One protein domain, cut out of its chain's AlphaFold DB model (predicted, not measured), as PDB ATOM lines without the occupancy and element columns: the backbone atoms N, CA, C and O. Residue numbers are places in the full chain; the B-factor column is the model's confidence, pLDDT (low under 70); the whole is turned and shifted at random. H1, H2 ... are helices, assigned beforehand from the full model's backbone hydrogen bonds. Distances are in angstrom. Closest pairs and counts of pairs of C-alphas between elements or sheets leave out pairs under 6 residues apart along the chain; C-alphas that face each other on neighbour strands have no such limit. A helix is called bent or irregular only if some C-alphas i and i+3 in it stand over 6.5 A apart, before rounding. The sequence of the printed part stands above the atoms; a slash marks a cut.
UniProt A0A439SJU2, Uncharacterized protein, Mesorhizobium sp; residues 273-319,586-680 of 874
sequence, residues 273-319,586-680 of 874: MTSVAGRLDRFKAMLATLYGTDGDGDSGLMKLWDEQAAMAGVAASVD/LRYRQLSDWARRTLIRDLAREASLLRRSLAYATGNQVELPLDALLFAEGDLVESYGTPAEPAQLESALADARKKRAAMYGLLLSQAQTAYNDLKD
ATOM      1  N   MET A 273      65.699  48.706  82.247       72.94
ATOM      2  CA  MET A 273      65.841  47.395  82.903       72.94
ATOM      3  C   MET A 273      66.995  46.607  82.249       72.94
ATOM      4  O   MET A 273      66.843  45.466  81.828       72.94
ATOM      5  N   THR A 274      68.146  47.277  82.110       67.56
ATOM      6  CA  THR A 274      69.436  46.748  81.621       67.56
ATOM      7  C   THR A 274      70.473  46.792  82.732       67.56
ATOM      8  O   THR A 274      70.275  47.480  83.735       67.56
ATOM      9  N   SER A 275      71.603  46.109  82.521       74.56
ATOM     10  CA  SER A 275      72.664  45.997  83.519       74.56
ATOM     11  C   SER A 275      73.143  47.366  83.992       74.56
ATOM     12  O   SER A 275      73.607  48.200  83.202       74.56
ATOM     13  N   VAL A 276      73.066  47.583  85.309       78.88
ATOM     14  CA  VAL A 276      73.574  48.801  85.963       78.88
ATOM     15  C   VAL A 276      75.074  48.947  85.697       78.88
ATOM     16  O   VAL A 276      75.557  50.062  85.501       78.88
ATOM     17  N   ALA A 277      75.795  47.823  85.614       80.81
ATOM     18  CA  ALA A 277      77.220  47.773  85.301       80.81
ATOM     19  C   ALA A 277      77.520  48.402  83.935       80.81
ATOM     20  O   ALA A 277      78.325  49.325  83.830       80.81
ATOM     21  N   GLY A 278      76.797  47.958  82.900       81.31
ATOM     22  CA  GLY A 278      76.960  48.468  81.541       81.31
ATOM     23  C   GLY A 278      76.642  49.961  81.437       81.31
ATOM     24  O   GLY A 278      77.352  50.700  80.755       81.31
ATOM     25  N   ARG A 279      75.617  50.439  82.159       83.50
ATOM     26  CA  ARG A 279      75.287  51.876  82.234       83.50
ATOM     27  C   ARG A 279      76.397  52.682  82.899       83.50
ATOM     28  O   ARG A 279      76.742  53.759  82.416       83.50
ATOM     29  N   LEU A 280      76.969  52.156  83.976       87.19
ATOM     30  CA  LEU A 280      78.063  52.797  84.692       87.19
ATOM     31  C   LEU A 280      79.323  52.902  83.821       87.19
ATOM     32  O   LEU A 280      79.919  53.977  83.744       87.19
ATOM     33  N   ASP A 281      79.685  51.833  83.109       88.19
ATOM     34  CA  ASP A 281      80.844  51.818  82.209       88.19
ATOM     35  C   ASP A 281      80.670  52.779  81.024       88.19
ATOM     36  O   ASP A 281      81.588  53.539  80.701       88.19
ATOM     37  N   ARG A 282      79.473  52.817  80.421       86.19
ATOM     38  CA  ARG A 282      79.124  53.790  79.369       86.19
ATOM     39  C   ARG A 282      79.265  55.222  79.869       86.19
ATOM     40  O   ARG A 282      79.939  56.034  79.232       86.19
ATOM     41  N   PHE A 283      78.673  55.521  81.025       88.25
ATOM     42  CA  PHE A 283      78.732  56.851  81.619       88.25
ATOM     43  C   PHE A 283      80.178  57.267  81.926       88.25
ATOM     44  O   PHE A 283      80.595  58.371  81.567       88.25
ATOM     45  N   LYS A 284      80.979  56.362  82.500       89.88
ATOM     46  CA  LYS A 284      82.408  56.575  82.768       89.88
ATOM     47  C   LYS A 284      83.204  56.858  81.491       89.88
ATOM     48  O   LYS A 284      84.010  57.789  81.476       89.88
ATOM     49  N   ALA A 285      82.977  56.095  80.422       88.88
ATOM     50  CA  ALA A 285      83.656  56.291  79.143       88.88
ATOM     51  C   ALA A 285      83.301  57.643  78.496       88.88
ATOM     52  O   ALA A 285      84.186  58.348  77.998       88.88
ATOM     53  N   MET A 286      82.026  58.045  78.546       87.12
ATOM     54  CA  MET A 286      81.583  59.349  78.041       87.12
ATOM     55  C   MET A 286      82.155  60.506  78.857       87.12
ATOM     56  O   MET A 286      82.630  61.485  78.278       87.12
ATOM     57  N   LEU A 287      82.173  60.378  80.185       87.69
ATOM     58  CA  LEU A 287      82.767  61.372  81.073       87.69
ATOM     59  C   LEU A 287      84.256  61.579  80.756       87.69
ATOM     60  O   LEU A 287      84.689  62.716  80.568       87.69
ATOM     61  N   ALA A 288      85.009  60.482  80.620       86.69
ATOM     62  CA  ALA A 288      86.430  60.521  80.278       86.69
ATOM     63  C   ALA A 288      86.686  61.112  78.881       86.69
ATOM     64  O   ALA A 288      87.651  61.842  78.687       86.69
ATOM     65  N   THR A 289      85.808  60.858  77.909       85.38
ATOM     66  CA  THR A 289      85.929  61.437  76.558       85.38
ATOM     67  C   THR A 289      85.705  62.954  76.566       85.38
ATOM     68  O   THR A 289      86.405  63.706  75.884       85.38
ATOM     69  N   LEU A 290      84.730  63.426  77.347       84.25
ATOM     70  CA  LEU A 290      84.359  64.841  77.384       84.25
ATOM     71  C   LEU A 290      85.320  65.694  78.212       84.25
ATOM     72  O   LEU A 290      85.648  66.803  77.787       84.25
ATOM     73  N   TYR A 291      85.779  65.187  79.356       84.12
ATOM     74  CA  TYR A 291      86.593  65.949  80.309       84.12
ATOM     75  C   TYR A 291      88.040  65.440  80.445       84.12
ATOM     76  O   TYR A 291      88.873  66.156  80.985       84.12
ATOM     77  N   GLY A 292      88.385  64.272  79.903       81.00
ATOM     78  CA  GLY A 292      89.695  63.633  80.087       81.00
ATOM     79  C   GLY A 292      89.707  62.618  81.238       81.00
ATOM     80  O   GLY A 292      88.754  62.512  82.013       81.00
ATOM     81  N   THR A 293      90.786  61.839  81.343       69.00
ATOM     82  CA  THR A 293      91.022  60.903  82.458       69.00
ATOM     83  C   THR A 293      91.497  61.652  83.710       69.00
ATOM     84  O   THR A 293      92.159  62.677  83.593       69.00
ATOM     85  N   ASP A 294      91.145  61.144  84.896       56.91
ATOM     86  CA  ASP A 294      91.519  61.659  86.232       56.91
ATOM     87  C   ASP A 294      90.792  62.912  86.755       56.91
ATOM     88  O   ASP A 294      91.187  63.483  87.763       56.91
ATOM     89  N   GLY A 295      89.669  63.319  86.153       53.69
ATOM     90  CA  GLY A 295      88.813  64.382  86.716       53.69
ATOM     91  C   GLY A 295      89.398  65.801  86.637       53.69
ATOM     92  O   GLY A 295      88.687  66.761  86.930       53.69
ATOM     93  N   ASP A 296      90.635  65.940  86.154       58.09
ATOM     94  CA  ASP A 296      91.348  67.214  86.013       58.09
ATOM     95  C   ASP A 296      90.919  68.038  84.786       58.09
ATOM     96  O   ASP A 296      91.384  69.159  84.599       58.09
ATOM     97  N   GLY A 297      89.993  67.547  83.953       57.38
ATOM     98  CA  GLY A 297      89.309  68.370  82.945       57.38
ATOM     99  C   GLY A 297      90.177  68.863  81.773       57.38
ATOM    100  O   GLY A 297      89.654  69.523  80.874       57.38
ATOM    101  N   ASP A 298      91.489  68.607  81.780       60.09
ATOM    102  CA  ASP A 298      92.473  69.394  81.023       60.09
ATOM    103  C   ASP A 298      92.921  68.783  79.682       60.09
ATOM    104  O   ASP A 298      93.778  69.355  78.997       60.09
ATOM    105  N   SER A 299      92.306  67.672  79.257       66.31
ATOM    106  CA  SER A 299      92.609  66.977  77.989       66.31
ATOM    107  C   SER A 299      91.386  66.500  77.182       66.31
ATOM    108  O   SER A 299      91.560  65.919  76.112       66.31
ATOM    109  N   GLY A 300      90.157  66.744  77.654       76.62
ATOM    110  CA  GLY A 300      88.925  66.296  76.987       76.62
ATOM    111  C   GLY A 300      88.390  67.238  75.900       76.62
ATOM    112  O   GLY A 300      88.834  68.381  75.762       76.62
ATOM    113  N   LEU A 301      87.373  66.777  75.158       77.31
ATOM    114  CA  LEU A 301      86.711  67.557  74.097       77.31
ATOM    115  C   LEU A 301      86.227  68.936  74.573       77.31
ATOM    116  O   LEU A 301      86.296  69.896  73.810       77.31
ATOM    117  N   MET A 302      85.774  69.059  75.824       78.56
ATOM    118  CA  MET A 302      85.272  70.323  76.381       78.56
ATOM    119  C   MET A 302      86.314  71.445  76.377       78.56
ATOM    120  O   MET A 302      85.967  72.587  76.087       78.56
ATOM    121  N   LYS A 303      87.591  71.134  76.626       80.06
ATOM    122  CA  LYS A 303      88.668  72.135  76.604       80.06
ATOM    123  C   LYS A 303      88.844  72.752  75.219       80.06
ATOM    124  O   LYS A 303      88.977  73.963  75.104       80.06
ATOM    125  N   LEU A 304      88.773  71.924  74.177       74.06
ATOM    126  CA  LEU A 304      88.882  72.375  72.789       74.06
ATOM    127  C   LEU A 304      87.761  73.366  72.429       74.06
ATOM    128  O   LEU A 304      87.992  74.321  71.689       74.06
ATOM    129  N   TRP A 305      86.559  73.159  72.977       74.56
ATOM    130  CA  TRP A 305      85.424  74.072  72.810       74.56
ATOM    131  C   TRP A 305      85.563  75.354  73.632       74.56
ATOM    132  O   TRP A 305      85.200  76.424  73.143       74.56
ATOM    133  N   ASP A 306      86.109  75.271  74.846       74.00
ATOM    134  CA  ASP A 306      86.363  76.445  75.686       74.00
ATOM    135  C   ASP A 306      87.420  77.370  75.056       74.00
ATOM    136  O   ASP A 306      87.215  78.581  74.975       74.00
ATOM    137  N   GLU A 307      88.506  76.798  74.524       73.25
ATOM    138  CA  GLU A 307      89.540  77.526  73.775       73.25
ATOM    139  C   GLU A 307      88.942  78.252  72.556       73.25
ATOM    140  O   GLU A 307      89.243  79.421  72.302       73.25
ATOM    141  N   GLN A 308      88.032  77.604  71.825       70.25
ATOM    142  CA  GLN A 308      87.351  78.215  70.683       70.25
ATOM    143  C   GLN A 308      86.400  79.347  71.101       70.25
ATOM    144  O   GLN A 308      86.379  80.402  70.461       70.25
ATOM    145  N   ALA A 309      85.621  79.157  72.170       69.06
ATOM    146  CA  ALA A 309      84.729  80.190  72.694       69.06
ATOM    147  C   ALA A 309      85.511  81.431  73.160       69.06
ATOM    148  O   ALA A 309      85.066  82.559  72.923       69.06
ATOM    149  N   ALA A 310      86.696  81.234  73.750       69.12
ATOM    150  CA  ALA A 310      87.615  82.309  74.112       69.12
ATOM    151  C   ALA A 310      88.207  83.014  72.876       69.12
ATOM    152  O   ALA A 310      88.247  84.247  72.819       69.12
ATOM    153  N   MET A 311      88.599  82.257  71.846       67.31
ATOM    154  CA  MET A 311      89.174  82.804  70.610       67.31
ATOM    155  C   MET A 311      88.155  83.506  69.700       67.31
ATOM    156  O   MET A 311      88.546  84.347  68.888       67.31
ATOM    157  N   ALA A 312      86.851  83.243  69.840       65.12
ATOM    158  CA  ALA A 312      85.806  83.833  68.997       65.12
ATOM    159  C   ALA A 312      85.795  85.378  68.996       65.12
ATOM    160  O   ALA A 312      85.408  85.987  67.999       65.12
ATOM    161  N   GLY A 313      86.260  86.026  70.074       62.16
ATOM    162  CA  GLY A 313      86.371  87.490  70.157       62.16
ATOM    163  C   GLY A 313      87.453  88.102  69.254       62.16
ATOM    164  O   GLY A 313      87.336  89.260  68.846       62.16
ATOM    165  N   VAL A 314      88.477  87.318  68.899       66.00
ATOM    166  CA  VAL A 314      89.650  87.748  68.114       66.00
ATOM    167  C   VAL A 314      89.795  87.010  66.778       66.00
ATOM    168  O   VAL A 314      90.611  87.406  65.947       66.00
ATOM    169  N   ALA A 315      88.997  85.966  66.542       68.69
ATOM    170  CA  ALA A 315      89.043  85.156  65.333       68.69
ATOM    171  C   ALA A 315      88.719  85.969  64.065       68.69
ATOM    172  O   ALA A 315      87.747  86.729  64.005       68.69
ATOM    173  N   ALA A 316      89.533  85.769  63.024       70.12
ATOM    174  CA  ALA A 316      89.340  86.379  61.707       70.12
ATOM    175  C   ALA A 316      88.403  85.560  60.797       70.12
ATOM    176  O   ALA A 316      87.825  86.101  59.856       70.12
ATOM    177  N   SER A 317      88.237  84.266  61.077       79.38
ATOM    178  CA  SER A 317      87.387  83.343  60.321       79.38
ATOM    179  C   SER A 317      86.844  82.231  61.218       79.38
ATOM    180  O   SER A 317      87.400  81.961  62.281       79.38
ATOM    181  N   VAL A 318      85.776  81.573  60.769       81.94
ATOM    182  CA  VAL A 318      85.247  80.355  61.402       81.94
ATOM    183  C   VAL A 318      86.277  79.224  61.288       81.94
ATOM    184  O   VAL A 318      86.859  79.026  60.221       81.94
ATOM    185  N   ASP A 319      86.496  78.480  62.373       81.31
ATOM    186  CA  ASP A 319      87.379  77.308  62.391       81.31
ATOM    187  C   ASP A 319      86.750  76.125  61.633       81.31
ATOM    188  O   ASP A 319      85.773  75.513  62.075       81.31
ATOM    189  N   LEU A 586      80.215  87.604  68.063       73.88
ATOM    190  CA  LEU A 586      79.311  87.244  69.146       73.88
ATOM    191  C   LEU A 586      78.435  86.059  68.740       73.88
ATOM    192  O   LEU A 586      78.300  85.099  69.499       73.88
ATOM    193  N   ARG A 587      77.889  86.094  67.522       78.62
ATOM    194  CA  ARG A 587      77.087  84.996  66.995       78.62
ATOM    195  C   ARG A 587      77.902  83.711  66.858       78.62
ATOM    196  O   ARG A 587      77.413  82.645  67.217       78.62
ATOM    197  N   TYR A 588      79.160  83.801  66.428       79.94
ATOM    198  CA  TYR A 588      80.068  82.653  66.365       79.94
ATOM    199  C   TYR A 588      80.299  82.017  67.740       79.94
ATOM    200  O   TYR A 588      80.243  80.791  67.871       79.94
ATOM    201  N   ARG A 589      80.482  82.843  68.779       76.56
ATOM    202  CA  ARG A 589      80.568  82.381  70.170       76.56
ATOM    203  C   ARG A 589      79.283  81.673  70.598       76.56
ATOM    204  O   ARG A 589      79.355  80.545  71.066       76.56
ATOM    205  N   GLN A 590      78.117  82.283  70.375       77.31
ATOM    206  CA  GLN A 590      76.826  81.675  70.726       77.31
ATOM    207  C   GLN A 590      76.609  80.313  70.049       77.31
ATOM    208  O   GLN A 590      76.120  79.383  70.685       77.31
ATOM    209  N   LEU A 591      76.969  80.186  68.768       79.38
ATOM    210  CA  LEU A 591      76.868  78.927  68.021       79.38
ATOM    211  C   LEU A 591      77.854  77.872  68.543       79.38
ATOM    212  O   LEU A 591      77.499  76.698  68.636       79.38
ATOM    213  N   SER A 592      79.061  78.289  68.933       75.75
ATOM    214  CA  SER A 592      80.058  77.411  69.561       75.75
ATOM    215  C   SER A 592      79.585  76.925  70.937       75.75
ATOM    216  O   SER A 592      79.670  75.734  71.231       75.75
ATOM    217  N   ASP A 593      78.980  77.804  71.741       75.81
ATOM    218  CA  ASP A 593      78.343  77.438  73.012       75.81
ATOM    219  C   ASP A 593      77.184  76.451  72.793       75.81
ATOM    220  O   ASP A 593      76.966  75.544  73.597       75.81
ATOM    221  N   TRP A 594      76.442  76.590  71.691       76.81
ATOM    222  CA  TRP A 594      75.379  75.660  71.301       76.81
ATOM    223  C   TRP A 594      75.918  74.262  70.975       76.81
ATOM    224  O   TRP A 594      75.386  73.252  71.447       76.81
ATOM    225  N   ALA A 595      77.014  74.192  70.216       73.88
ATOM    226  CA  ALA A 595      77.703  72.937  69.924       73.88
ATOM    227  C   ALA A 595      78.237  72.280  71.209       73.88
ATOM    228  O   ALA A 595      77.997  71.093  71.443       73.88
ATOM    229  N   ARG A 596      78.843  73.072  72.106       76.69
ATOM    230  CA  ARG A 596      79.295  72.627  73.435       76.69
ATOM    231  C   ARG A 596      78.159  71.994  74.248       76.69
ATOM    232  O   ARG A 596      78.331  70.926  74.831       76.69
ATOM    233  N   ARG A 597      76.972  72.612  74.265       76.50
ATOM    234  CA  ARG A 597      75.786  72.090  74.979       76.50
ATOM    235  C   ARG A 597      75.315  70.744  74.451       76.50
ATOM    236  O   ARG A 597      74.868  69.918  75.238       76.50
ATOM    237  N   THR A 598      75.426  70.518  73.145       74.56
ATOM    238  CA  THR A 598      75.031  69.247  72.524       74.56
ATOM    239  C   THR A 598      75.857  68.081  73.067       74.56
ATOM    240  O   THR A 598      75.309  67.020  73.343       74.56
ATOM    241  N   LEU A 599      77.150  68.294  73.321       74.69
ATOM    242  CA  LEU A 599      78.015  67.284  73.934       74.69
ATOM    243  C   LEU A 599      77.646  67.001  75.399       74.69
ATOM    244  O   LEU A 599      77.615  65.850  75.829       74.69
ATOM    245  N   ILE A 600      77.328  68.048  76.165       79.62
ATOM    246  CA  ILE A 600      76.891  67.911  77.564       79.62
ATOM    247  C   ILE A 600      75.526  67.216  77.643       79.62
ATOM    248  O   ILE A 600      75.293  66.436  78.563       79.62
ATOM    249  N   ARG A 601      74.633  67.464  76.677       79.62
ATOM    250  CA  ARG A 601      73.306  66.841  76.597       79.62
ATOM    251  C   ARG A 601      73.389  65.317  76.564       79.62
ATOM    252  O   ARG A 601      72.661  64.672  77.314       79.62
ATOM    253  N   ASP A 602      74.282  64.757  75.752       78.56
ATOM    254  CA  ASP A 602      74.453  63.303  75.640       78.56
ATOM    255  C   ASP A 602      74.895  62.704  76.991       78.56
ATOM    256  O   ASP A 602      74.358  61.690  77.440       78.56
ATOM    257  N   LEU A 603      75.808  63.379  77.702       83.12
ATOM    258  CA  LEU A 603      76.232  62.975  79.046       83.12
ATOM    259  C   LEU A 603      75.107  63.109  80.084       83.12
ATOM    260  O   LEU A 603      74.955  62.234  80.934       83.12
ATOM    261  N   ALA A 604      74.309  64.178  80.021       84.31
ATOM    262  CA  ALA A 604      73.172  64.402  80.915       84.31
ATOM    263  C   ALA A 604      72.058  63.356  80.717       84.31
ATOM    264  O   ALA A 604      71.441  62.909  81.691       84.31
ATOM    265  N   ARG A 605      71.841  62.913  79.470       83.75
ATOM    266  CA  ARG A 605      70.948  61.792  79.152       83.75
ATOM    267  C   ARG A 605      71.431  60.511  79.826       83.75
ATOM    268  O   ARG A 605      70.664  59.911  80.577       83.75
ATOM    269  N   GLU A 606      72.691  60.120  79.634       84.75
ATOM    270  CA  GLU A 606      73.235  58.910  80.274       84.75
ATOM    271  C   GLU A 606      73.280  59.014  81.804       84.75
ATOM    272  O   GLU A 606      72.969  58.042  82.489       84.75
ATOM    273  N   ALA A 607      73.558  60.195  82.363       85.56
ATOM    274  CA  ALA A 607      73.449  60.438  83.803       85.56
ATOM    275  C   ALA A 607      72.018  60.191  84.316       85.56
ATOM    276  O   ALA A 607      71.821  59.547  85.349       85.56
ATOM    277  N   SER A 608      71.009  60.670  83.582       84.62
ATOM    278  CA  SER A 608      69.595  60.466  83.917       84.62
ATOM    279  C   SER A 608      69.193  58.995  83.833       84.62
ATOM    280  O   SER A 608      68.470  58.514  84.708       84.62
ATOM    281  N   LEU A 609      69.678  58.273  82.820       83.56
ATOM    282  CA  LEU A 609      69.463  56.835  82.658       83.56
ATOM    283  C   LEU A 609      70.118  56.039  83.787       83.56
ATOM    284  O   LEU A 609      69.439  55.239  84.427       83.56
ATOM    285  N   LEU A 610      71.388  56.314  84.095       84.81
ATOM    286  CA  LEU A 610      72.112  55.697  85.204       84.81
ATOM    287  C   LEU A 610      71.392  55.938  86.537       84.81
ATOM    288  O   LEU A 610      71.177  54.995  87.295       84.81
ATOM    289  N   ARG A 611      70.945  57.174  86.802       84.75
ATOM    290  CA  ARG A 611      70.174  57.495  88.009       84.75
ATOM    291  C   ARG A 611      68.865  56.709  88.074       84.75
ATOM    292  O   ARG A 611      68.534  56.201  89.140       84.75
ATOM    293  N   ARG A 612      68.119  56.612  86.969       82.81
ATOM    294  CA  ARG A 612      66.865  55.838  86.904       82.81
ATOM    295  C   ARG A 612      67.124  54.351  87.142       82.81
ATOM    296  O   ARG A 612      66.411  53.759  87.944       82.81
ATOM    297  N   SER A 613      68.160  53.772  86.531       81.62
ATOM    298  CA  SER A 613      68.561  52.376  86.759       81.62
ATOM    299  C   SER A 613      69.003  52.124  88.203       81.62
ATOM    300  O   SER A 613      68.617  51.118  88.788       81.62
ATOM    301  N   LEU A 614      69.750  53.042  88.821       80.56
ATOM    302  CA  LEU A 614      70.161  52.924  90.225       80.56
ATOM    303  C   LEU A 614      68.993  53.092  91.193       80.56
ATOM    304  O   LEU A 614      68.862  52.297  92.119       80.56
ATOM    305  N   ALA A 615      68.133  54.090  90.984       79.50
ATOM    306  CA  ALA A 615      66.933  54.290  91.791       79.50
ATOM    307  C   ALA A 615      65.993  53.085  91.680       79.50
ATOM    308  O   ALA A 615      65.397  52.654  92.665       79.50
ATOM    309  N   TYR A 616      65.912  52.500  90.486       78.62
ATOM    310  CA  TYR A 616      65.202  51.258  90.250       78.62
ATOM    311  C   TYR A 616      65.815  50.083  91.018       78.62
ATOM    312  O   TYR A 616      65.105  49.402  91.754       78.62
ATOM    313  N   ALA A 617      67.130  49.890  90.922       76.06
ATOM    314  CA  ALA A 617      67.792  48.739  91.521       76.06
ATOM    315  C   ALA A 617      67.912  48.817  93.049       76.06
ATOM    316  O   ALA A 617      67.685  47.843  93.759       76.06
ATOM    317  N   THR A 618      68.236  49.998  93.570       71.94
ATOM    318  CA  THR A 618      68.567  50.202  94.990       71.94
ATOM    319  C   THR A 618      67.422  50.812  95.792       71.94
ATOM    320  O   THR A 618      67.417  50.732  97.015       71.94
ATOM    321  N   GLY A 619      66.450  51.453  95.135       70.06
ATOM    322  CA  GLY A 619      65.434  52.276  95.802       70.06
ATOM    323  C   GLY A 619      65.900  53.644  96.256       70.06
ATOM    324  O   GLY A 619      65.062  54.470  96.611       70.06
ATOM    325  N   ASN A 620      67.203  53.902  96.195       69.62
ATOM    326  CA  ASN A 620      67.787  55.176  96.553       69.62
ATOM    327  C   ASN A 620      68.007  55.989  95.284       69.62
ATOM    328  O   ASN A 620      68.740  55.591  94.376       69.62
ATOM    329  N   GLN A 621      67.363  57.148  95.213       71.44
ATOM    330  CA  GLN A 621      67.622  58.088  94.140       71.44
ATOM    331  C   GLN A 621      68.909  58.841  94.459       71.44
ATOM    332  O   GLN A 621      68.987  59.553  95.456       71.44
ATOM    333  N   VAL A 622      69.922  58.689  93.606       73.50
ATOM    334  CA  VAL A 622      71.125  59.517  93.699       73.50
ATOM    335  C   VAL A 622      70.719  60.956  93.378       73.50
ATOM    336  O   VAL A 622      70.292  61.251  92.255       73.50
ATOM    337  N   GLU A 623      70.767  61.831  94.382       67.88
ATOM    338  CA  GLU A 623      70.478  63.247  94.192       67.88
ATOM    339  C   GLU A 623      71.515  63.873  93.265       67.88
ATOM    340  O   GLU A 623      72.706  63.569  93.313       67.88
ATOM    341  N   LEU A 624      71.038  64.759  92.401       65.38
ATOM    342  CA  LEU A 624      71.870  65.478  91.458       65.38
ATOM    343  C   LEU A 624      71.538  66.960  91.548       65.38
ATOM    344  O   LEU A 624      70.354  67.302  91.656       65.38
ATOM    345  N   PRO A 625      72.545  67.845  91.448       66.25
ATOM    346  CA  PRO A 625      72.282  69.249  91.213       66.25
ATOM    347  C   PRO A 625      71.383  69.397  89.990       66.25
ATOM    348  O   PRO A 625      71.540  68.683  88.995       66.25
ATOM    349  N   LEU A 626      70.444  70.335  90.068       63.03
ATOM    350  CA  LEU A 626      69.479  70.584  89.005       63.03
ATOM    351  C   LEU A 626      70.193  70.805  87.656       63.03
ATOM    352  O   LEU A 626      69.770  70.264  86.646       63.03
ATOM    353  N   ASP A 627      71.358  71.455  87.653       59.47
ATOM    354  CA  ASP A 627      72.165  71.715  86.452       59.47
ATOM    355  C   ASP A 627      72.779  70.466  85.786       59.47
ATOM    356  O   ASP A 627      73.213  70.543  84.636       59.47
ATOM    357  N   ALA A 628      72.821  69.319  86.475       61.72
ATOM    358  CA  ALA A 628      73.196  68.024  85.892       61.72
ATOM    359  C   ALA A 628      72.006  67.294  85.248       61.72
ATOM    360  O   ALA A 628      72.210  66.422  84.403       61.72
ATOM    361  N   LEU A 629      70.789  67.614  85.708       59.59
ATOM    362  CA  LEU A 629      69.523  66.962  85.356       59.59
ATOM    363  C   LEU A 629      68.734  67.717  84.301       59.59
ATOM    364  O   LEU A 629      67.996  67.110  83.526       59.59
ATOM    365  N   LEU A 630      68.850  69.040  84.305       63.66
ATOM    366  CA  LEU A 630      68.248  69.861  83.284       63.66
ATOM    367  C   LEU A 630      68.904  69.539  81.955       63.66
ATOM    368  O   LEU A 630      70.097  69.237  81.853       63.66
ATOM    369  N   PHE A 631      68.103  69.685  80.910       63.09
ATOM    370  CA  PHE A 631      68.642  69.864  79.582       63.09
ATOM    371  C   PHE A 631      69.739  70.942  79.666       63.09
ATOM    372  O   PHE A 631      69.529  71.957  80.334       63.09
ATOM    373  N   ALA A 632      70.909  70.701  79.056       53.06
ATOM    374  CA  ALA A 632      72.187  71.409  79.282       53.06
ATOM    375  C   ALA A 632      72.178  72.946  79.037       53.06
ATOM    376  O   ALA A 632      73.213  73.606  78.992       53.06
ATOM    377  N   GLU A 633      71.003  73.538  78.864       51.47
ATOM    378  CA  GLU A 633      70.696  74.944  78.649       51.47
ATOM    379  C   GLU A 633      70.749  75.830  79.905       51.47
ATOM    380  O   GLU A 633      70.701  77.058  79.770       51.47
ATOM    381  N   GLY A 634      70.859  75.248  81.110       41.62
ATOM    382  CA  GLY A 634      70.941  75.973  82.390       41.62
ATOM    383  C   GLY A 634      72.114  76.961  82.505       41.62
ATOM    384  O   GLY A 634      71.993  77.963  83.208       41.62
ATOM    385  N   ASP A 635      73.178  76.763  81.717       44.50
ATOM    386  CA  ASP A 635      74.427  77.557  81.679       44.50
ATOM    387  C   ASP A 635      74.274  79.020  81.239       44.50
ATOM    388  O   ASP A 635      75.246  79.767  81.177       44.50
ATOM    389  N   LEU A 636      73.059  79.457  80.921       41.84
ATOM    390  CA  LEU A 636      72.755  80.821  80.493       41.84
ATOM    391  C   LEU A 636      72.981  81.910  81.560       41.84
ATOM    392  O   LEU A 636      72.710  83.074  81.276       41.84
ATOM    393  N   VAL A 637      73.419  81.556  82.773       34.72
ATOM    394  CA  VAL A 637      73.550  82.499  83.900       34.72
ATOM    395  C   VAL A 637      74.999  82.748  84.316       34.72
ATOM    396  O   VAL A 637      75.272  83.785  84.915       34.72
ATOM    397  N   GLU A 638      75.957  81.898  83.941       37.78
ATOM    398  CA  GLU A 638      77.361  82.276  84.101       37.78
ATOM    399  C   GLU A 638      77.729  83.192  82.929       37.78
ATOM    400  O   GLU A 638      78.019  82.762  81.813       37.78
ATOM    401  N   SER A 639      77.671  84.505  83.173       44.91
ATOM    402  CA  SER A 639      78.441  85.453  82.381       44.91
ATOM    403  C   SER A 639      79.903  85.042  82.539       44.91
ATOM    404  O   SER A 639      80.558  85.441  83.500       44.91
ATOM    405  N   TYR A 640      80.410  84.208  81.634       46.25
ATOM    406  CA  TYR A 640      81.794  83.727  81.646       46.25
ATOM    407  C   TYR A 640      82.818  84.852  81.396       46.25
ATOM    408  O   TYR A 640      83.884  84.616  80.862       46.25
ATOM    409  N   GLY A 641      82.506  86.101  81.731       47.06
ATOM    410  CA  GLY A 641      83.303  87.258  81.375       47.06
ATOM    411  C   GLY A 641      83.085  87.717  79.933       47.06
ATOM    412  O   GLY A 641      82.384  87.108  79.107       47.06
ATOM    413  N   THR A 642      83.671  88.873  79.658       48.09
ATOM    414  CA  THR A 642      83.575  89.593  78.392       48.09
ATOM    415  C   THR A 642      84.587  89.012  77.392       48.09
ATOM    416  O   THR A 642      85.700  88.669  77.786       48.09
ATOM    417  N   PRO A 643      84.284  88.915  76.078       49.19
ATOM    418  CA  PRO A 643      85.285  88.565  75.059       49.19
ATOM    419  C   PRO A 643      86.472  89.539  75.002       49.19
ATOM    420  O   PRO A 643      87.450  89.275  74.311       49.19
ATOM    421  N   ALA A 644      86.361  90.686  75.675       50.16
ATOM    422  CA  ALA A 644      87.411  91.685  75.764       50.16
ATOM    423  C   ALA A 644      88.584  91.253  76.651       50.16
ATOM    424  O   ALA A 644      89.675  91.801  76.511       50.16
ATOM    425  N   GLU A 645      88.380  90.258  77.518       63.62
ATOM    426  CA  GLU A 645      89.411  89.714  78.398       63.62
ATOM    427  C   GLU A 645      89.533  88.194  78.186       63.62
ATOM    428  O   GLU A 645      89.082  87.413  79.026       63.62
ATOM    429  N   PRO A 646      90.141  87.738  77.065       64.69
ATOM    430  CA  PRO A 646      90.199  86.320  76.701       64.69
ATOM    431  C   PRO A 646      90.767  85.426  77.803       64.69
ATOM    432  O   PRO A 646      90.252  84.338  78.013       64.69
ATOM    433  N   ALA A 647      91.760  85.907  78.557       69.00
ATOM    434  CA  ALA A 647      92.345  85.168  79.673       69.00
ATOM    435  C   ALA A 647      91.374  84.991  80.857       69.00
ATOM    436  O   ALA A 647      91.364  83.939  81.491       69.00
ATOM    437  N   GLN A 648      90.534  85.991  81.155       69.50
ATOM    438  CA  GLN A 648      89.498  85.859  82.187       69.50
ATOM    439  C   GLN A 648      88.369  84.941  81.723       69.50
ATOM    440  O   GLN A 648      87.885  84.131  82.510       69.50
ATOM    441  N   LEU A 649      87.982  85.037  80.448       70.31
ATOM    442  CA  LEU A 649      86.992  84.154  79.836       70.31
ATOM    443  C   LEU A 649      87.471  82.700  79.821       70.31
ATOM    444  O   LEU A 649      86.739  81.808  80.240       70.31
ATOM    445  N   GLU A 650      88.710  82.458  79.408       73.31
ATOM    446  CA  GLU A 650      89.336  81.135  79.428       73.31
ATOM    447  C   GLU A 650      89.430  80.580  80.856       73.31
ATOM    448  O   GLU A 650      89.070  79.426  81.082       73.31
ATOM    449  N   SER A 651      89.811  81.409  81.836       74.75
ATOM    450  CA  SER A 651      89.811  81.022  83.254       74.75
ATOM    451  C   SER A 651      88.408  80.668  83.753       74.75
ATOM    452  O   SER A 651      88.235  79.637  84.396       74.75
ATOM    453  N   ALA A 652      87.393  81.478  83.438       74.44
ATOM    454  CA  ALA A 652      86.015  81.232  83.859       74.44
ATOM    455  C   ALA A 652      85.435  79.959  83.217       74.44
ATOM    456  O   ALA A 652      84.761  79.173  83.887       74.44
ATOM    457  N   LEU A 653      85.723  79.728  81.933       76.06
ATOM    458  CA  LEU A 653      85.335  78.508  81.226       76.06
ATOM    459  C   LEU A 653      86.052  77.279  81.802       76.06
ATOM    460  O   LEU A 653      85.407  76.255  82.024       76.06
ATOM    461  N   ALA A 654      87.348  77.386  82.112       78.12
ATOM    462  CA  ALA A 654      88.110  76.320  82.758       78.12
ATOM    463  C   ALA A 654      87.572  75.993  84.162       78.12
ATOM    464  O   ALA A 654      87.418  74.817  84.498       78.12
ATOM    465  N   ASP A 655      87.220  77.004  84.957       77.75
ATOM    466  CA  ASP A 655      86.620  76.816  86.280       77.75
ATOM    467  C   ASP A 655      85.262  76.116  86.186       77.75
ATOM    468  O   ASP A 655      84.989  75.179  86.940       77.75
ATOM    469  N   ALA A 656      84.413  76.502  85.234       77.00
ATOM    470  CA  ALA A 656      83.128  75.842  85.030       77.00
ATOM    471  C   ALA A 656      83.259  74.425  84.474       77.00
ATOM    472  O   ALA A 656      82.536  73.526  84.913       77.00
ATOM    473  N   ARG A 657      84.226  74.187  83.580       80.44
ATOM    474  CA  ARG A 657      84.590  72.841  83.125       80.44
ATOM    475  C   ARG A 657      84.989  71.965  84.312       80.44
ATOM    476  O   ARG A 657      84.452  70.867  84.440       80.44
ATOM    477  N   LYS A 658      85.849  72.460  85.212       80.19
ATOM    478  CA  LYS A 658      86.267  71.749  86.436       80.19
ATOM    479  C   LYS A 658      85.101  71.493  87.388       80.19
ATOM    480  O   LYS A 658      84.920  70.358  87.825       80.19
ATOM    481  N   LYS A 659      84.262  72.499  87.660       80.06
ATOM    482  CA  LYS A 659      83.052  72.338  88.490       80.06
ATOM    483  C   LYS A 659      82.124  71.258  87.930       80.06
ATOM    484  O   LYS A 659      81.645  70.410  88.681       80.06
ATOM    485  N   ARG A 660      81.887  71.250  86.614       80.31
ATOM    486  CA  ARG A 660      81.001  70.274  85.966       80.31
ATOM    487  C   ARG A 660      81.617  68.874  85.906       80.31
ATOM    488  O   ARG A 660      80.905  67.904  86.162       80.31
ATOM    489  N   ALA A 661      82.916  68.763  85.631       82.69
ATOM    490  CA  ALA A 661      83.641  67.497  85.715       82.69
ATOM    491  C   ALA A 661      83.545  66.901  87.128       82.69
ATOM    492  O   ALA A 661      83.196  65.732  87.274       82.69
ATOM    493  N   ALA A 662      83.753  67.720  88.165       82.81
ATOM    494  CA  ALA A 662      83.613  67.306  89.559       82.81
ATOM    495  C   ALA A 662      82.175  66.879  89.901       82.81
ATOM    496  O   ALA A 662      81.981  65.868  90.570       82.81
ATOM    497  N   MET A 663      81.163  67.596  89.402       82.81
ATOM    498  CA  MET A 663      79.751  67.256  89.605       82.81
ATOM    499  C   MET A 663      79.385  65.882  89.020       82.81
ATOM    500  O   MET A 663      78.811  65.048  89.720       82.81
ATOM    501  N   TYR A 664      79.733  65.610  87.758       85.44
ATOM    502  CA  TYR A 664      79.486  64.295  87.153       85.44
ATOM    503  C   TYR A 664      80.423  63.206  87.702       85.44
ATOM    504  O   TYR A 664      80.034  62.040  87.773       85.44
ATOM    505  N   GLY A 665      81.632  63.567  88.137       86.06
ATOM    506  CA  GLY A 665      82.549  62.670  88.841       86.06
ATOM    507  C   GLY A 665      82.000  62.220  90.198       86.06
ATOM    508  O   GLY A 665      82.091  61.039  90.534       86.06
ATOM    509  N   LEU A 666      81.349  63.121  90.941       85.12
ATOM    510  CA  LEU A 666      80.643  62.784  92.178       85.12
ATOM    511  C   LEU A 666      79.503  61.796  91.907       85.12
ATOM    512  O   LEU A 666      79.399  60.798  92.619       85.12
ATOM    513  N   LEU A 667      78.712  62.023  90.848       83.94
ATOM    514  CA  LEU A 667      77.684  61.071  90.417       83.94
ATOM    515  C   LEU A 667      78.289  59.701  90.127       83.94
ATOM    516  O   LEU A 667      77.776  58.702  90.616       83.94
ATOM    517  N   LEU A 668      79.377  59.645  89.352       87.94
ATOM    518  CA  LEU A 668      80.046  58.385  89.034       87.94
ATOM    519  C   LEU A 668      80.526  57.674  90.308       87.94
ATOM    520  O   LEU A 668      80.332  56.471  90.443       87.94
ATOM    521  N   SER A 669      81.101  58.406  91.265       87.75
ATOM    522  CA  SER A 669      81.553  57.848  92.544       87.75
ATOM    523  C   SER A 669      80.394  57.320  93.395       87.75
ATOM    524  O   SER A 669      80.485  56.231  93.967       87.75
ATOM    525  N   GLN A 670      79.293  58.070  93.484       85.81
ATOM    526  CA  GLN A 670      78.087  57.658  94.208       85.81
ATOM    527  C   GLN A 670      77.431  56.449  93.538       85.81
ATOM    528  O   GLN A 670      77.088  55.485  94.219       85.81
ATOM    529  N   ALA A 671      77.330  56.459  92.208       85.75
ATOM    530  CA  ALA A 671      76.843  55.349  91.402       85.75
ATOM    531  C   ALA A 671      77.697  54.092  91.588       85.75
ATOM    532  O   ALA A 671      77.151  53.010  91.784       85.75
ATOM    533  N   GLN A 672      79.024  54.232  91.588       88.31
ATOM    534  CA  GLN A 672      79.947  53.122  91.820       88.31
ATOM    535  C   GLN A 672      79.793  52.553  93.229       88.31
ATOM    536  O   GLN A 672      79.796  51.337  93.394       88.31
ATOM    537  N   THR A 673      79.630  53.416  94.233       86.62
ATOM    538  CA  THR A 673      79.393  52.994  95.619       86.62
ATOM    539  C   THR A 673      78.072  52.234  95.726       86.62
ATOM    540  O   THR A 673      78.064  51.103  96.196       86.62
ATOM    541  N   ALA A 674      76.983  52.792  95.190       81.19
ATOM    542  CA  ALA A 674      75.666  52.158  95.182       81.19
ATOM    543  C   ALA A 674      75.648  50.832  94.397       81.19
ATOM    544  O   ALA A 674      74.985  49.878  94.792       81.19
ATOM    545  N   TYR A 675      76.399  50.747  93.297       83.06
ATOM    546  CA  TYR A 675      76.561  49.513  92.531       83.06
ATOM    547  C   TYR A 675      77.393  48.461  93.282       83.06
ATOM    548  O   TYR A 675      77.055  47.280  93.261       83.06
ATOM    549  N   ASN A 676      78.460  48.869  93.972       83.44
ATOM    550  CA  ASN A 676      79.241  47.967  94.819       83.44
ATOM    551  C   ASN A 676      78.400  47.455  96.001       83.44
ATOM    552  O   ASN A 676      78.480  46.276  96.333       83.44
ATOM    553  N   ASP A 677      77.553  48.308  96.574       78.44
ATOM    554  CA  ASP A 677      76.593  47.935  97.614       78.44
ATOM    555  C   ASP A 677      75.567  46.914  97.107       78.44
ATOM    556  O   ASP A 677      75.277  45.940  97.798       78.44
ATOM    557  N   LEU A 678      75.059  47.088  95.880       75.94
ATOM    558  CA  LEU A 678      74.165  46.126  95.222       75.94
ATOM    559  C   LEU A 678      74.816  44.732  95.089       75.94
ATOM    560  O   LEU A 678      74.117  43.717  95.123       75.94
ATOM    561  N   LYS A 679      76.149  44.680  94.942       75.31
ATOM    562  CA  LYS A 679      76.932  43.437  94.842       75.31
ATOM    563  C   LYS A 679      77.174  42.731  96.169       75.31
ATOM    564  O   LYS A 679      77.524  41.549  96.150       75.31
ATOM    565  N   ASP A 680      77.014  43.414  97.295       77.31
ATOM    566  CA  ASP A 680      77.233  42.806  98.601       77.31
ATOM    567  C   ASP A 680      76.050  41.906  98.977       77.31
ATOM    568  O   ASP A 680      74.958  42.367  99.310       77.31
TER     569      ASP A 680
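What this domain is: This is residues 273 to 319 and 586 to 680 of the 874 residues of an uncharacterized protein of Mesorhizobium sp (UniProt A0A439SJU2). This is a rod-shaped bundle of helices in which the two long helices H3 and H6 run the same way, while the shorter H1 and H2, one after the other end to end, make a third row that runs opposite to both. The short H4 and H5, in the stretch that leads from H3 back to H6, pack on H3. The printed part has 142 residues with six named helices in the order H1 to H6 and no named strand; its class is all helix. It is compact, with a radius of gyration of the C-alphas of 16.6 A, and spans 57 by 25 by 22 A.

How they stand to each other: Start with the bundle, helices set side by side: H1, residues 276 to 291; H2, residues 301 to 311; H3, residues 586 to 618; and H6, residues 646 to 679. With residues 289 to 291 alone H1 touches H2; the closest C-alphas, those of Leu 290 and Leu 301, are 4.9 A apart, at a shallow tilt of 29 degrees, the same way. H3 is the hub, touching five helices. It touches H1 with residues 599 to 614 alone, closest at C-alphas 279 and 610, 5.8 A, at a shallow tilt of 21 degrees, opposite ways. It touches H6 with residues 607 to 618 alone, closest at C-alphas 618 and 678, 6.9 A, at a shallow tilt of 13 degrees, the same way. H2 touches residues 646 to 657 of H6 alone, closest at C-alphas 310 and 646, 5.4 A. H5, residues 632 to 637, touches H3 at a steep tilt of 55 degrees, closest at C-alphas 601 and 632, 5.4 A; it is apart from H6. H4, residues 626 to 629, touches H3, closest at C-alphas 604 and 628, 6.2 A. In H1, H2 and H6 every O i to N i+4 pair is within hydrogen-bond range; H3 has 28 of 29, H5 has 0 of 2 and also 0 of 3 for O i to N i+3, and H4 is too short for an i+4 pair.

Where its parts are: Find C-alpha 276 at (73.574, 48.801, 85.963), where H1 begins; it runs 22.3 A, and H2 then 15.8 A. H3 begins at C-alpha 586, (79.311, 87.244, 69.146), and runs 46.4 A with a kink of 26 degrees near residue 600. After H4 comes H5, irregular, with C-alphas 634 and 637 7.2 A apart. H6 runs 48.4 A to C-alpha 679 at (76.932, 43.437, 94.842).

The domain as a whole: Look for the two C-alphas farthest apart, those of Ala 316 and Asp 680, at 58.4 A. Residues 320 to 585 are not printed, and C-alphas 319 and 586 stand 14.5 A apart across this cut. Of the links printed whole, H4 to H5 is tight, the others short. The mean pLDDT of the printed part is 73.7; 42 residues are under 70, among them 293 to 299 and 623 to 648.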